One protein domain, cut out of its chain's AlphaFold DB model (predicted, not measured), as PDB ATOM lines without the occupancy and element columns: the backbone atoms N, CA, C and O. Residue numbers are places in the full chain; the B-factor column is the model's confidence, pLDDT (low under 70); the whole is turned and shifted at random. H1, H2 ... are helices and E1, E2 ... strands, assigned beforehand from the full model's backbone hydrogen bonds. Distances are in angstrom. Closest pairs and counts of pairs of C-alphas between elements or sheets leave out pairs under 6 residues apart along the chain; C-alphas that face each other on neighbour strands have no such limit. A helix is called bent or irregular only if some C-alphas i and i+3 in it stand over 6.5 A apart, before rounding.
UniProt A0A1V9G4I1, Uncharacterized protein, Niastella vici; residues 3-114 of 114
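This is residues 3 to 114 of the 114 residues of an uncharacterized protein of Niastella vici (UniProt A0A1V9G4I1). What is the main picture? A strongly twisted wall of four strands, E1 to E4, has two helices over one face and no named helix over the other: H1 runs along E2, and the long H3 crosses slantwise over E3 and E4. H2 lies off the sheet and makes a corner with the far end of H3. What are the bare facts? The printed part has 112 residues, with three named helices and four named strands in the order H1 E1 E2 E3 E4 H2 H3; the sheet, ordered E1, E2, E3, E4, is antiparallel and the class is mixed. The whole is compact, with a radius of gyration of the C-alphas of 13.7 A and spans of 40 by 33 by 21 A.

How is the sheet joined? E1, residues 29 to 34, E2, residues 46 to 51, E3, residues 57 to 63, and E4, residues 68 to 74, form a meander, each strand the antiparallel neighbour of the one before, in three hairpins. N 31 and O 49 are 2.9 A apart, N 50 and O 58 2.8 A, and N 59 and O 72 2.8 A, each within hydrogen-bond range. Residues 3 to 4 pair antiparallel with residues 68 to 69 of E4. What is on it? H1, residues 13 to 24, lies over E2 at a height over the sheet of 8.2 A; their closest C-alphas, of His 17 and Val 48, are 5.9 A apart. H3, residues 88 to 113, is on the same face at a height over the sheet of 6.7 A, its closest C-alphas to E4 being those of Trp 98 and Gly 73, 5.0 A apart. How do the helices meet? H1 touches H3 with residues 20 to 23 alone, about perpendicular at 81 degrees, the closest C-alphas being Ile 20 and Val 108, 7.3 A apart. H2, residues 78 to 86, is not on the sheet and touches H3 only at the corner, where the C-alphas of Phe 84 and Thr 90, the closest, are 5.3 A apart. In H1 and H2 every O i to N i+4 pair is within hydrogen-bond range, in H3 18 of 22.

Where do the first and last elements lie? H1 starts at C-alpha 13, (-31.366, -0.372, 204.578), and spans 15.9 A; H3 ends at C-alpha 113, (-20.456, -7.280, 205.972), and spans 33.6 A. Is H3 even? It is irregular, C-alphas 93 and 96 being 7.1 A apart, with a kink of 44 degrees near residue 95. How long are the longest strands? E3 spans 19.5 A and E4 18.4 A.

How large is it? The two C-alphas farthest apart, of Asn 7 and Ile 83, are 40.7 A apart, and the printed part has no cut. Which link is long? E1 to E2 is a long link of 11 residues; the other links are tight. Where is confidence low? The pLDDT is under 70 at residues 3 to 10, 38 to 44 and 114, and the mean of the printed part is 80.8.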
ATOM      1  N   LEU A   3     -23.529  -5.301 215.700       63.59
ATOM      2  CA  LEU A   3     -22.489  -5.581 214.707       63.59
ATOM      3  C   LEU A   3     -21.789  -4.272 214.305       63.59
ATOM      4  O   LEU A   3     -22.387  -3.386 213.691       63.59
ATOM      5  N   GLN A   4     -20.497  -4.158 214.637       61.47
ATOM      6  CA  GLN A   4     -19.645  -3.053 214.187       61.47
ATOM      7  C   GLN A   4     -18.869  -3.447 212.929       61.47
ATOM      8  O   GLN A   4     -18.130  -4.433 212.924       61.47
ATOM      9  N   LEU A   5     -19.002  -2.640 211.878       58.59
ATOM     10  CA  LEU A   5     -18.242  -2.790 210.642       58.59
ATOM     11  C   LEU A   5     -16.855  -2.171 210.790       58.59
ATOM     12  O   LEU A   5     -16.738  -0.960 210.959       58.59
ATOM     13  N   LYS A   6     -15.800  -2.993 210.709       49.97
ATOM     14  CA  LYS A   6     -14.416  -2.514 210.855       49.97
ATOM     15  C   LYS A   6     -13.852  -1.820 209.610       49.97
ATOM     16  O   LYS A   6     -12.993  -0.973 209.792       49.97
ATOM     17  N   ASN A   7     -14.327  -2.128 208.396       49.94
ATOM     18  CA  ASN A   7     -13.733  -1.609 207.146       49.94
ATOM     19  C   ASN A   7     -14.731  -1.260 206.018       49.94
ATOM     20  O   ASN A   7     -14.305  -0.819 204.953       49.94
ATOM     21  N   SER A   8     -16.040  -1.414 206.234       56.25
ATOM     22  CA  SER A   8     -17.064  -1.240 205.191       56.25
ATOM     23  C   SER A   8     -18.057  -0.148 205.582       56.25
ATOM     24  O   SER A   8     -18.469  -0.060 206.742       56.25
ATOM     25  N   LYS A   9     -18.454   0.691 204.619       63.06
ATOM     26  CA  LYS A   9     -19.574   1.627 204.793       63.06
ATOM     27  C   LYS A   9     -20.845   0.793 204.986       63.06
ATOM     28  O   LYS A   9     -21.071  -0.134 204.210       63.06
ATOM     29  N   VAL A  10     -21.640   1.073 206.023       68.44
ATOM     30  CA  VAL A  10     -22.927   0.391 206.222       68.44
ATOM     31  C   VAL A  10     -23.766   0.568 204.957       68.44
ATOM     32  O   VAL A  10     -23.924   1.687 204.465       68.44
ATOM     33  N   LEU A  11     -24.259  -0.553 204.425       72.56
ATOM     34  CA  LEU A  11     -25.137  -0.562 203.263       72.56
ATOM     35  C   LEU A  11     -26.453   0.157 203.592       72.56
ATOM     36  O   LEU A  11     -26.914   0.091 204.738       72.56
ATOM     37  N   PRO A  12     -27.089   0.805 202.603       80.75
ATOM     38  CA  PRO A  12     -28.446   1.307 202.753       80.75
ATOM     39  C   PRO A  12     -29.391   0.201 203.231       80.75
ATOM     40  O   PRO A  12     -29.238  -0.973 202.886       80.75
ATOM     41  N   ILE A  13     -30.403   0.581 204.011       84.25
ATOM     42  CA  ILE A  13     -31.366  -0.372 204.578       84.25
ATOM     43  C   ILE A  13     -32.101  -1.186 203.501       84.25
ATOM     44  O   ILE A  13     -32.394  -2.357 203.726       84.25
ATOM     45  N   ASP A  14     -32.358  -0.591 202.334       85.69
ATOM     46  CA  ASP A  14     -33.026  -1.254 201.212       85.69
ATOM     47  C   ASP A  14     -32.138  -2.373 200.615       85.69
ATOM     48  O   ASP A  14     -32.613  -3.480 200.375       85.69
ATOM     49  N   GLU A  15     -30.823  -2.158 200.494       85.31
ATOM     50  CA  GLU A  15     -29.880  -3.198 200.037       85.31
ATOM     51  C   GLU A  15     -29.716  -4.326 201.067       85.31
ATOM     52  O   GLU A  15     -29.609  -5.506 200.721       85.31
ATOM     53  N   LEU A  16     -29.710  -3.966 202.354       85.06
ATOM     54  CA  LEU A  16     -29.710  -4.927 203.457       85.06
ATOM     55  C   LEU A  16     -30.976  -5.784 203.445       85.06
ATOM     56  O   LEU A  16     -30.888  -6.999 203.617       85.06
ATOM     57  N   HIS A  17     -32.133  -5.167 203.210       89.88
ATOM     58  CA  HIS A  17     -33.404  -5.864 203.065       89.88
ATOM     59  C   HIS A  17     -33.352  -6.892 201.937       89.88
ATOM     60  O   HIS A  17     -33.660  -8.057 202.179       89.88
ATOM     61  N   ASP A  18     -32.923  -6.498 200.740       89.81
ATOM     62  CA  ASP A  18     -32.902  -7.395 199.583       89.81
ATOM     63  C   ASP A  18     -31.954  -8.580 199.800       89.81
ATOM     64  O   ASP A  18     -32.277  -9.724 199.464       89.81
ATOM     65  N   PHE A  19     -30.812  -8.340 200.449       88.12
ATOM     66  CA  PHE A  19     -29.882  -9.400 200.819       88.12
ATOM     67  C   PHE A  19     -30.468 -10.368 201.858       88.12
ATOM     68  O   PHE A  19     -30.436 -11.585 201.654       88.12
ATOM     69  N   ILE A  20     -31.015  -9.842 202.961       88.56
ATOM     70  CA  ILE A  20     -31.656 -10.633 204.024       88.56
ATOM     71  C   ILE A  20     -32.788 -11.465 203.431       88.56
ATOM     72  O   ILE A  20     -32.857 -12.672 203.666       88.56
ATOM     73  N   LYS A  21     -33.643 -10.827 202.628       90.81
ATOM     74  CA  LYS A  21     -34.765 -11.467 201.956       90.81
ATOM     75  C   LYS A  21     -34.273 -12.612 201.077       90.81
ATOM     76  O   LYS A  21     -34.679 -13.740 201.299       90.81
ATOM     77  N   THR A  22     -33.283 -12.395 200.216       89.31
ATOM     78  CA  THR A  22     -32.720 -13.465 199.365       89.31
ATOM     79  C   THR A  22     -32.211 -14.680 200.160       89.31
ATOM     80  O   THR A  22     -32.250 -15.806 199.668       89.31
ATOM     81  N   LYS A  23     -31.705 -14.480 201.383       88.81
ATOM     82  CA  LYS A  23     -31.134 -15.556 202.210       88.81
ATOM     83  C   LYS A  23     -32.136 -16.246 203.133       88.81
ATOM     84  O   LYS A  23     -31.915 -17.404 203.485       88.81
ATOM     85  N   LEU A  24     -33.186 -15.546 203.553       88.44
ATOM     86  CA  LEU A  24     -34.115 -16.009 204.590       88.44
ATOM     87  C   LEU A  24     -35.564 -16.161 204.102       88.44
ATOM     88  O   LEU A  24     -36.388 -16.747 204.815       88.44
ATOM     89  N   GLU A  25     -35.881 -15.689 202.895       78.38
ATOM     90  CA  GLU A  25     -37.176 -15.890 202.247       78.38
ATOM     91  C   GLU A  25     -37.437 -17.393 202.051       78.38
ATOM     92  O   GLU A  25     -36.579 -18.153 201.605       78.38
ATOM     93  N   GLY A  26     -38.616 -17.840 202.494       81.81
ATOM     94  CA  GLY A  26     -39.002 -19.255 202.568       81.81
ATOM     95  C   GLY A  26     -38.914 -19.868 203.972       81.81
ATOM     96  O   GLY A  26     -39.648 -20.811 204.259       81.81
ATOM     97  N   LYS A  27     -38.096 -19.309 204.877       86.94
ATOM     98  CA  LYS A  27     -38.089 -19.685 206.307       86.94
ATOM     99  C   LYS A  27     -38.805 -18.665 207.181       86.94
ATOM    100  O   LYS A  27     -39.501 -19.041 208.122       86.94
ATOM    101  N   TYR A  28     -38.624 -17.385 206.868       92.12
ATOM    102  CA  TYR A  28     -39.150 -16.268 207.641       92.12
ATOM    103  C   TYR A  28     -39.764 -15.218 206.722       92.12
ATOM    104  O   TYR A  28     -39.390 -15.085 205.555       92.12
ATOM    105  N   THR A  29     -40.699 -14.442 207.258       92.12
ATOM    106  CA  THR A  29     -41.214 -13.261 206.563       92.12
ATOM    107  C   THR A  29     -40.236 -12.113 206.766       92.12
ATOM    108  O   THR A  29     -39.932 -11.774 207.906       92.12
ATOM    109  N   CYS A  30     -39.761 -11.511 205.679       91.88
ATOM    110  CA  CYS A  30     -38.863 -10.359 205.711       91.88
ATOM    111  C   CYS A  30     -39.593  -9.152 205.114       91.88
ATOM    112  O   CYS A  30     -40.058  -9.217 203.978       91.88
ATOM    113  N   GLU A  31     -39.723  -8.075 205.881       91.12
ATOM    114  CA  GLU A  31     -40.433  -6.859 205.482       91.12
ATOM    115  C   GLU A  31     -39.595  -5.623 205.806       91.12
ATOM    116  O   GLU A  31     -38.988  -5.537 206.871       91.12
ATOM    117  N   LEU A  32     -39.618  -4.627 204.926       90.69
ATOM    118  CA  LEU A  32     -39.106  -3.298 205.233       90.69
ATOM    119  C   LEU A  32     -40.219  -2.466 205.882       90.69
ATOM    120  O   LEU A  32     -41.252  -2.204 205.265       90.69
ATOM    121  N   VAL A  33     -40.021  -2.043 207.127       89.62
ATOM    122  CA  VAL A  33     -41.035  -1.319 207.906       89.62
ATOM    123  C   VAL A  33     -40.447  -0.065 208.536       89.62
ATOM    124  O   VAL A  33     -39.236   0.088 208.632       89.62
ATOM    125  N   HIS A  34     -41.299   0.855 208.980       85.38
ATOM    126  CA  HIS A  34     -40.851   1.948 209.842       85.38
ATOM    127  C   HIS A  34     -40.545   1.402 211.233       85.38
ATOM    128  O   HIS A  34     -41.353   0.638 211.770       85.38
ATOM    129  N   ASP A  35     -39.414   1.813 211.801       81.31
ATOM    130  CA  ASP A  35     -39.030   1.477 213.163       81.31
ATOM    131  C   ASP A  35     -40.045   2.047 214.157       81.31
ATOM    132  O   ASP A  35     -40.387   3.232 214.133       81.31
ATOM    133  N   ARG A  36     -40.558   1.161 215.009       78.00
ATOM    134  CA  ARG A  36     -41.488   1.478 216.098       78.00
ATOM    135  C   ARG A  36     -41.006   0.928 217.441       78.00
ATOM    136  O   ARG A  36     -41.676   1.149 218.443       78.00
ATOM    137  N   TRP A  37     -39.884   0.206 217.452       77.69
ATOM    138  CA  TRP A  37     -39.367  -0.505 218.622       77.69
ATOM    139  C   TRP A  37     -38.178   0.220 219.245       77.69
ATOM    140  O   TRP A  37     -37.983   0.153 220.458       77.69
ATOM    141  N   ASN A  38     -37.388   0.938 218.445       66.56
ATOM    142  CA  ASN A  38     -36.219   1.642 218.943       66.56
ATOM    143  C   ASN A  38     -36.551   3.102 219.285       66.56
ATOM    144  O   ASN A  38     -36.770   3.947 218.419       66.56
ATOM    145  N   ILE A  39     -36.552   3.415 220.582       57.12
ATOM    146  CA  ILE A  39     -36.874   4.749 221.118       57.12
ATOM    147  C   ILE A  39     -35.714   5.749 220.886       57.12
ATOM    148  O   ILE A  39     -35.897   6.959 220.981       57.12
ATOM    149  N   ASN A  40     -34.513   5.264 220.536       53.62
ATOM    150  CA  ASN A  40     -33.288   6.072 220.476       53.62
ATOM    151  C   ASN A  40     -32.977   6.710 219.109       53.62
ATOM    152  O   ASN A  40     -31.940   7.368 218.973       53.62
ATOM    153  N   PHE A  41     -33.828   6.556 218.091       53.44
ATOM    154  CA  PHE A  41     -33.600   7.189 216.789       53.44
ATOM    155  C   PHE A  41     -34.497   8.413 216.591       53.44
ATOM    156  O   PHE A  41     -35.712   8.319 216.503       53.44
ATOM    157  N   SER A  42     -33.871   9.587 216.471       46.28
ATOM    158  CA  SER A  42     -34.504  10.910 216.327       46.28
ATOM    159  C   SER A  42     -35.297  11.135 215.019       46.28
ATOM    160  O   SER A  42     -35.581  12.275 214.671       46.28
ATOM    161  N   ALA A  43     -35.613  10.084 214.262       48.03
ATOM    162  CA  ALA A  43     -36.401  10.122 213.030       48.03
ATOM    163  C   ALA A  43     -36.999   8.727 212.761       48.03
ATOM    164  O   ALA A  43     -36.383   7.742 213.181       48.03
ATOM    165  N   PRO A  44     -38.131   8.607 212.034       53.62
ATOM    166  CA  PRO A  44     -38.660   7.315 211.604       53.62
ATOM    167  C   PRO A  44     -37.703   6.695 210.582       53.62
ATOM    168  O   PRO A  44     -37.815   6.904 209.374       53.62
ATOM    169  N   LYS A  45     -36.707   5.964 211.074       75.19
ATOM    170  CA  LYS A  45     -35.814   5.175 210.236       75.19
ATOM    171  C   LYS A  45     -36.544   3.907 209.828       75.19
ATOM    172  O   LYS A  45     -37.246   3.297 210.629       75.19
ATOM    173  N   LYS A  46     -36.411   3.518 208.565       85.62
ATOM    174  CA  LYS A  46     -36.841   2.188 208.143       85.62
ATOM    175  C   LYS A  46     -35.946   1.142 208.820       85.62
ATOM    176  O   LYS A  46     -34.757   1.389 209.026       85.62
ATOM    177  N   CYS A  47     -36.506  -0.012 209.138       87.75
ATOM    178  CA  CYS A  47     -35.799  -1.185 209.626       87.75
ATOM    179  C   CYS A  47     -36.270  -2.426 208.864       87.75
ATOM    180  O   CYS A  47     -37.355  -2.439 208.273       87.75
ATOM    181  N   VAL A  48     -35.445  -3.473 208.866       90.56
ATOM    182  CA  VAL A  48     -35.841  -4.769 208.307       90.56
ATOM    183  C   VAL A  48     -36.421  -5.617 209.423       90.56
ATOM    184  O   VAL A  48     -35.749  -5.918 210.406       90.56
ATOM    185  N   LEU A  49     -37.680  -5.998 209.268       92.31
ATOM    186  CA  LEU A  49     -38.419  -6.842 210.184       92.31
ATOM    187  C   LEU A  49     -38.409  -8.281 209.675       92.31
ATOM    188  O   LEU A  49     -38.948  -8.573 208.609       92.31
ATOM    189  N   ILE A  50     -37.841  -9.181 210.468       93.31
ATOM    190  CA  ILE A  50     -37.756 -10.610 210.174       93.31
ATOM    191  C   ILE A  50     -38.669 -11.337 211.159       93.31
ATOM    192  O   ILE A  50     -38.384 -11.403 212.355       93.31
ATOM    193  N   LYS A  51     -39.798 -11.859 210.681       93.25
ATOM    194  CA  LYS A  51     -40.806 -12.540 211.505       93.25
ATOM    195  C   LYS A  51     -40.683 -14.047 211.353       93.25
ATOM    196  O   LYS A  51     -40.790 -14.586 210.252       93.25
ATOM    197  N   LYS A  52     -40.565 -14.728 212.490       91.44
ATOM    198  CA  LYS A  52     -40.766 -16.176 212.595       91.44
ATOM    199  C   LYS A  52     -42.206 -16.515 212.973       91.44
ATOM    200  O   LYS A  52     -42.735 -17.530 212.536       91.44
ATOM    201  N   SER A  53     -42.844 -15.683 213.796       88.62
ATOM    202  CA  SER A  53     -44.250 -15.820 214.187       88.62
ATOM    203  C   SER A  53     -44.832 -14.472 214.633       88.62
ATOM    204  O   SER A  53     -44.137 -13.459 214.649       88.62
ATOM    205  N   GLY A  54     -46.104 -14.450 215.046       84.69
ATOM    206  CA  GLY A  54     -46.745 -13.244 215.590       84.69
ATOM    207  C   GLY A  54     -46.141 -12.726 216.906       84.69
ATOM    208  O   GLY A  54     -46.404 -11.582 217.271       84.69
ATOM    209  N   ILE A  55     -45.331 -13.540 217.599       87.50
ATOM    210  CA  ILE A  55     -44.660 -13.173 218.861       87.50
ATOM    211  C   ILE A  55     -43.131 -13.175 218.778       87.50
ATOM    212  O   ILE A  55     -42.493 -12.513 219.588       87.50
ATOM    213  N   ILE A  56     -42.547 -13.891 217.809       90.25
ATOM    214  CA  ILE A  56     -41.098 -13.950 217.596       90.25
ATOM    215  C   ILE A  56     -40.749 -13.232 216.297       90.25
ATOM    216  O   ILE A  56     -41.043 -13.722 215.202       90.25
ATOM    217  N   GLY A  57     -40.053 -12.110 216.420       91.94
ATOM    218  CA  GLY A  57     -39.359 -11.468 215.317       91.94
ATOM    219  C   GLY A  57     -38.028 -10.877 215.755       91.94
ATOM    220  O   GLY A  57     -37.710 -10.839 216.941       91.94
ATOM    221  N   VAL A  58     -37.261 -10.426 214.775       91.81
ATOM    222  CA  VAL A  58     -36.019  -9.676 214.943       91.81
ATOM    223  C   VAL A  58     -36.085  -8.448 214.046       91.81
ATOM    224  O   VAL A  58     -36.510  -8.538 212.894       91.81
ATOM    225  N   GLY A  59     -35.699  -7.300 214.589       90.38
ATOM    226  CA  GLY A  59     -35.506  -6.068 213.844       90.38
ATOM    227  C   GLY A  59     -34.026  -5.870 213.542       90.38
ATOM    228  O   GLY A  59     -33.188  -6.026 214.426       90.38
ATOM    229  N   VAL A  60     -33.712  -5.523 212.297       88.94
ATOM    230  CA  VAL A  60     -32.380  -5.080 211.879       88.94
ATOM    231  C   VAL A  60     -32.423  -3.571 211.688       88.94
ATOM    232  O   VAL A  60     -33.122  -3.056 210.808       88.94
ATOM    233  N   PHE A  61     -31.677  -2.865 212.529       86.62
ATOM    234  CA  PHE A  61     -31.659  -1.414 212.624       86.62
ATOM    235  C   PHE A  61     -30.311  -0.883 212.155       86.62
ATOM    236  O   PHE A  61     -29.255  -1.282 212.640       86.62
ATOM    237  N   VAL A  62     -30.343   0.047 211.206       83.06
ATOM    238  CA  VAL A  62     -29.134   0.622 210.618       83.06
ATOM    239  C   VAL A  62     -28.857   2.003 211.203       83.06
ATOM    240  O   VAL A  62     -29.640   2.954 211.084       83.06
ATOM    241  N   ASN A  63     -27.682   2.143 211.808       78.38
ATOM    242  CA  ASN A  63     -27.159   3.409 212.281       78.38
ATOM    243  C   ASN A  63     -26.033   3.909 211.378       78.38
ATOM    244  O   ASN A  63     -24.856   3.792 211.711       78.38
ATOM    245  N   GLU A  64     -26.406   4.537 210.265       74.94
ATOM    246  CA  GLU A  64     -25.455   5.119 209.306       74.94
ATOM    247  C   GLU A  64     -24.476   6.105 209.963       74.94
ATOM    248  O   GLU A  64     -23.283   6.067 209.687       74.94
ATOM    249  N   LYS A  65     -24.950   6.939 210.905       74.00
ATOM    250  CA  LYS A  65     -24.109   7.930 211.605       74.00
ATOM    251  C   LYS A  65     -22.996   7.284 212.429       74.00
ATOM    252  O   LYS A  65     -21.927   7.864 212.562       74.00
ATOM    253  N   LYS A  66     -23.271   6.120 213.025       74.38
ATOM    254  CA  LYS A  66     -22.296   5.370 213.832       74.38
ATOM    255  C   LYS A  66     -21.629   4.238 213.049       74.38
ATOM    256  O   LYS A  66     -20.787   3.556 213.615       74.38
ATOM    257  N   ASN A  67     -22.004   4.041 211.783       74.00
ATOM    258  CA  ASN A  67     -21.614   2.897 210.963       74.00
ATOM    259  C   ASN A  67     -21.877   1.543 211.663       74.00
ATOM    260  O   ASN A  67     -21.027   0.653 211.667       74.00
ATOM    261  N   LYS A  68     -23.054   1.405 212.293       77.88
ATOM    262  CA  LYS A  68     -23.453   0.206 213.053       77.88
ATOM    263  C   LYS A  68     -24.730  -0.422 212.520       77.88
ATOM    264  O   LYS A  68     -25.598   0.287 212.009       77.88
ATOM    265  N   VAL A  69     -24.845  -1.733 212.706       82.12
ATOM    266  CA  VAL A  69     -26.083  -2.488 212.500       82.12
ATOM    267  C   VAL A  69     -26.439  -3.191 213.806       82.12
ATOM    268  O   VAL A  69     -25.652  -3.986 214.315       82.12
ATOM    269  N   ASP A  70     -27.617  -2.889 214.337       84.00
ATOM    270  CA  ASP A  70     -28.163  -3.511 215.541       84.00
ATOM    271  C   ASP A  70     -29.214  -4.549 215.142       84.00
ATOM    272  O   ASP A  70     -30.025  -4.315 214.246       84.00
ATOM    273  N   VAL A  71     -29.182  -5.712 215.783       86.38
ATOM    274  CA  VAL A  71     -30.092  -6.831 215.517       86.38
ATOM    275  C   VAL A  71     -30.764  -7.204 216.825       86.38
ATOM    276  O   VAL A  71     -30.124  -7.844 217.653       86.38
ATOM    277  N   ASP A  72     -32.023  -6.831 217.028       86.69
ATOM    278  CA  ASP A  72     -32.697  -7.030 218.317       86.69
ATOM    279  C   ASP A  72     -34.009  -7.805 218.183       86.69
ATOM    280  O   ASP A  72     -34.796  -7.604 217.255       86.69
ATOM    281  N   GLY A  73     -34.254  -8.690 219.147       87.00
ATOM    282  CA  GLY A  73     -35.489  -9.440 219.306       87.00
ATOM    283  C   GLY A  73     -36.673  -8.530 219.616       87.00
ATOM    284  O   GLY A  73     -36.650  -7.724 220.549       87.00
ATOM    285  N   ILE A  74     -37.739  -8.692 218.840       88.56
ATOM    286  CA  ILE A  74     -38.953  -7.885 218.931       88.56
ATOM    287  C   ILE A  74     -40.203  -8.759 218.897       88.56
ATOM    288  O   ILE A  74     -40.191  -9.899 218.419       88.56
ATOM    289  N   VAL A  75     -41.306  -8.199 219.395       88.50
ATOM    290  CA  VAL A  75     -42.647  -8.766 219.241       88.50
ATOM    291  C   VAL A  75     -43.325  -8.045 218.069       88.50
ATOM    292  O   VAL A  75     -43.642  -6.864 218.200       88.50
ATOM    293  N   PRO A  76     -43.571  -8.711 216.922       85.88
ATOM    294  CA  PRO A  76     -44.103  -8.037 215.732       85.88
ATOM    295  C   PRO A  76     -45.539  -7.516 215.887       85.88
ATOM    296  O   PRO A  76     -45.963  -6.633 215.144       85.88
ATOM    297  N   ASN A  77     -46.314  -8.084 216.814       85.94
ATOM    298  CA  ASN A  77     -47.702  -7.710 217.066       85.94
ATOM    299  C   ASN A  77     -47.810  -6.757 218.267       85.94
ATOM    300  O   ASN A  77     -47.519  -7.163 219.386       85.94
ATOM    301  N   MET A  78     -48.327  -5.541 218.062       80.19
ATOM    302  CA  MET A  78     -48.426  -4.504 219.110       80.19
ATOM    303  C   MET A  78     -49.292  -4.890 220.320       80.19
ATOM    304  O   MET A  78     -49.050  -4.436 221.438       80.19
ATOM    305  N   ILE A  79     -50.338  -5.696 220.120       82.81
ATOM    306  CA  ILE A  79     -51.211  -6.124 221.222       82.81
ATOM    307  C   ILE A  79     -50.436  -7.093 222.112       82.81
ATOM    308  O   ILE A  79     -50.399  -6.930 223.331       82.81
ATOM    309  N   LEU A  80     -49.774  -8.070 221.490       82.62
ATOM    310  CA  LEU A  80     -48.954  -9.048 222.196       82.62
ATOM    311  C   LEU A  80     -47.724  -8.382 222.807       82.62
ATOM    312  O   LEU A  80     -47.384  -8.674 223.946       82.62
ATOM    313  N   GLU A  81     -47.109  -7.428 222.115       82.31
ATOM    314  CA  GLU A  81     -45.981  -6.647 222.614       82.31
ATOM    315  C   GLU A  81     -46.308  -6.009 223.965       82.31
ATOM    316  O   GLU A  81     -45.552  -6.176 224.917       82.31
ATOM    317  N   ARG A  82     -47.480  -5.378 224.109       81.50
ATOM    318  CA  ARG A  82     -47.909  -4.815 225.400       81.50
ATOM    319  C   ARG A  82     -48.030  -5.869 226.499       81.50
ATOM    320  O   ARG A  82     -47.752  -5.559 227.651       81.50
ATOM    321  N   ILE A  83     -48.442  -7.091 226.172       81.06
ATOM    322  CA  ILE A  83     -48.557  -8.195 227.136       81.06
ATOM    323  C   ILE A  83     -47.162  -8.698 227.540       81.06
ATOM    324  O   ILE A  83     -46.888  -8.889 228.724       81.06
ATOM    325  N   PHE A  84     -46.267  -8.873 226.564       75.88
ATOM    326  CA  PHE A  84     -44.918  -9.399 226.771       75.88
ATOM    327  C   PHE A  84     -43.952  -8.387 227.404       75.88
ATOM    328  O   PHE A  84     -43.082  -8.782 228.172       75.88
ATOM    329  N   PHE A  85     -44.107  -7.087 227.145       73.69
ATOM    330  CA  PHE A  85     -43.253  -6.043 227.727       73.69
ATOM    331  C   PHE A  85     -43.766  -5.486 229.057       73.69
ATOM    332  O   PHE A  85     -42.986  -4.900 229.804       73.69
ATOM    333  N   ARG A  86     -45.042  -5.698 229.410       78.19
ATOM    334  CA  ARG A  86     -45.542  -5.385 230.761       78.19
ATOM    335  C   ARG A  86     -45.106  -6.400 231.813       78.19
ATOM    336  O   ARG A  86     -45.151  -6.079 232.996       78.19
ATOM    337  N   ASN A  87     -44.706  -7.606 231.411       76.94
ATOM    338  CA  ASN A  87     -44.337  -8.669 232.335       76.94
ATOM    339  C   ASN A  87     -42.940  -9.221 232.010       76.94
ATOM    340  O   ASN A  87     -42.710  -9.833 230.973       76.94
ATOM    341  N   VAL A  88     -41.992  -9.029 232.928       77.62
ATOM    342  CA  VAL A  88     -40.605  -9.489 232.753       77.62
ATOM    343  C   VAL A  88     -40.536 -11.007 232.557       77.62
ATOM    344  O   VAL A  88     -39.742 -11.477 231.746       77.62
ATOM    345  N   LEU A  89     -41.396 -11.781 233.228       78.50
ATOM    346  CA  LEU A  89     -41.407 -13.245 233.122       78.50
ATOM    347  C   LEU A  89     -41.787 -13.719 231.720       78.50
ATOM    348  O   LEU A  89     -41.176 -14.645 231.194       78.50
ATOM    349  N   THR A  90     -42.770 -13.079 231.088       76.88
ATOM    350  CA  THR A  90     -43.192 -13.469 229.737       76.88
ATOM    351  C   THR A  90     -42.123 -13.110 228.710       76.88
ATOM    352  O   THR A  90     -41.915 -13.866 227.764       76.88
ATOM    353  N   ARG A  91     -41.358 -12.034 228.934       75.88
ATOM    354  CA  ARG A  91     -40.168 -11.708 228.133       75.88
ATOM    355  C   ARG A  91     -39.082 -12.789 228.224       75.88
ATOM    356  O   ARG A  91     -38.473 -13.119 227.207       75.88
ATOM    357  N   LEU A  92     -38.867 -13.380 229.404       82.56
ATOM    358  CA  LEU A  92     -37.904 -14.478 229.593       82.56
ATOM    359  C   LEU A  92     -38.256 -15.727 228.771       82.56
ATOM    360  O   LEU A  92     -37.355 -16.423 228.307       82.56
ATOM    361  N   LEU A  93     -39.544 -15.982 228.519       82.81
ATOM    362  CA  LEU A  93     -39.981 -17.110 227.685       82.81
ATOM    363  C   LEU A  93     -39.558 -16.954 226.216       82.81
ATOM    364  O   LEU A  93     -39.341 -17.948 225.522       82.81
ATOM    365  N   LEU A  94     -39.432 -15.715 225.737       84.38
ATOM    366  CA  LEU A  94     -39.091 -15.423 224.342       84.38
ATOM    367  C   LEU A  94     -37.578 -15.353 224.105       84.38
ATOM    368  O   LEU A  94     -37.129 -15.562 222.979       84.38
ATOM    369  N   LEU A  95     -36.793 -15.131 225.161       84.56
ATOM    370  CA  LEU A  95     -35.350 -14.884 225.106       84.56
ATOM    371  C   LEU A  95     -34.577 -15.957 224.332       84.56
ATOM    372  O   LEU A  95     -33.782 -15.628 223.461       84.56
ATOM    373  N   SER A  96     -34.843 -17.245 224.577       87.19
ATOM    374  CA  SER A  96     -34.164 -18.324 223.839       87.19
ATOM    375  C   SER A  96     -34.484 -18.296 222.340       87.19
ATOM    376  O   SER A  96     -33.602 -18.500 221.506       87.19
ATOM    377  N   SER A  97     -35.743 -18.023 221.990       87.94
ATOM    378  CA  SER A  97     -36.185 -17.972 220.593       87.94
ATOM    379  C   SER A  97     -35.646 -16.740 219.871       87.94
ATOM    380  O   SER A  97     -35.238 -16.861 218.716       87.94
ATOM    381  N   TRP A  98     -35.597 -15.592 220.550       89.50
ATOM    382  CA  TRP A  98     -34.957 -14.387 220.034       89.50
ATOM    383  C   TRP A  98     -33.463 -14.583 219.851       89.50
ATOM    384  O   TRP A  98     -32.998 -14.392 218.741       89.50
ATOM    385  N   ASN A  99     -32.735 -15.078 220.852       89.19
ATOM    386  CA  ASN A  99     -31.289 -15.291 220.743       89.19
ATOM    387  C   ASN A  99     -30.922 -16.202 219.561       89.19
ATOM    388  O   ASN A  99     -29.947 -15.944 218.862       89.19
ATOM    389  N   LYS A 100     -31.716 -17.254 219.304       90.44
ATOM    390  CA  LYS A 100     -31.514 -18.130 218.137       90.44
ATOM    391  C   LYS A 100     -31.733 -17.394 216.815       90.44
ATOM    392  O   LYS A 100     -30.923 -17.541 215.907       90.44
ATOM    393  N   LEU A 101     -32.815 -16.623 216.709       90.00
ATOM    394  CA  LEU A 101     -33.126 -15.872 215.492       90.00
ATOM    395  C   LEU A 101     -32.128 -14.723 215.273       90.00
ATOM    396  O   LEU A 101     -31.664 -14.528 214.158       90.00
ATOM    397  N   GLU A 102     -31.748 -14.007 216.331       89.50
ATOM    398  CA  GLU A 102     -30.721 -12.963 216.301       89.50
ATOM    399  C   GLU A 102     -29.380 -13.516 215.819       89.50
ATOM    400  O   GLU A 102     -28.735 -12.883 214.983       89.50
ATOM    401  N   ALA A 103     -28.970 -14.691 216.308       89.50
ATOM    402  CA  ALA A 103     -27.738 -15.347 215.880       89.50
ATOM    403  C   ALA A 103     -27.785 -15.714 214.389       89.50
ATOM    404  O   ALA A 103     -26.886 -15.329 213.649       89.50
ATOM    405  N   GLU A 104     -28.865 -16.358 213.928       89.88
ATOM    406  CA  GLU A 104     -29.032 -16.741 212.516       89.88
ATOM    407  C   GLU A 104     -29.008 -15.517 211.585       89.88
ATOM    408  O   GLU A 104     -28.293 -15.499 210.582       89.88
ATOM    409  N   VAL A 105     -29.740 -14.457 211.942       88.62
ATOM    410  CA  VAL A 105     -29.765 -13.201 211.176       88.62
ATOM    411  C   VAL A 105     -28.391 -12.538 211.175       88.62
ATOM    412  O   VAL A 105     -27.933 -12.043 210.146       88.62
ATOM    413  N   SER A 106     -27.704 -12.538 212.310       87.00
ATOM    414  CA  SER A 106     -26.400 -11.896 212.421       87.00
ATOM    415  C   SER A 106     -25.300 -12.645 211.689       87.00
ATOM    416  O   SER A 106     -24.408 -12.001 211.144       87.00
ATOM    417  N   ASP A 107     -25.358 -13.973 211.634       88.50
ATOM    418  CA  ASP A 107     -24.440 -14.774 210.827       88.50
ATOM    419  C   ASP A 107     -24.626 -14.465 209.338       88.50
ATOM    420  O   ASP A 107     -23.649 -14.205 208.632       88.50
ATOM    421  N   VAL A 108     -25.879 -14.368 208.873       87.50
ATOM    422  CA  VAL A 108     -26.195 -13.925 207.505       87.50
ATOM    423  C   VAL A 108     -25.618 -12.535 207.245       87.50
ATOM    424  O   VAL A 108     -24.916 -12.336 206.253       87.50
ATOM    425  N   LEU A 109     -25.838 -11.582 208.149       84.94
ATOM    426  CA  LEU A 109     -25.303 -10.229 208.010       84.94
ATOM    427  C   LEU A 109     -23.775 -10.214 207.985       84.94
ATOM    428  O   LEU A 109     -23.197  -9.564 207.119       84.94
ATOM    429  N   ARG A 110     -23.112 -10.970 208.864       84.06
ATOM    430  CA  ARG A 110     -21.647 -11.077 208.899       84.06
ATOM    431  C   ARG A 110     -21.077 -11.545 207.567       84.06
ATOM    432  O   ARG A 110     -20.108 -10.945 207.133       84.06
ATOM    433  N   THR A 111     -21.699 -12.510 206.882       81.75
ATOM    434  CA  THR A 111     -21.211 -12.964 205.560       81.75
ATOM    435  C   THR A 111     -21.240 -11.886 204.472       81.75
ATOM    436  O   THR A 111     -20.498 -11.984 203.500       81.75
ATOM    437  N   LYS A 112     -22.102 -10.872 204.602       78.31
ATOM    438  CA  LYS A 112     -22.205  -9.751 203.652       78.31
ATOM    439  C   LYS A 112     -21.334  -8.561 204.036       78.31
ATOM    440  O   LYS A 112     -20.987  -7.753 203.181       78.31
ATOM    441  N   LEU A 113     -21.086  -8.424 205.333       70.81
ATOM    442  CA  LEU A 113     -20.456  -7.280 205.972       70.81
ATOM    443  C   LEU A 113     -18.945  -7.481 206.225       70.81
ATOM    444  O   LEU A 113     -18.252  -6.488 206.456       70.81
ATOM    445  N   SER A 114     -18.457  -8.729 206.188       60.22
ATOM    446  CA  SER A 114     -17.032  -9.111 206.169       60.22
ATOM    447  C   SER A 114     -16.402  -8.911 204.798       60.22
ATOM    448  O   SER A 114     -15.270  -8.389 204.762       60.22
TER     449      SER A 114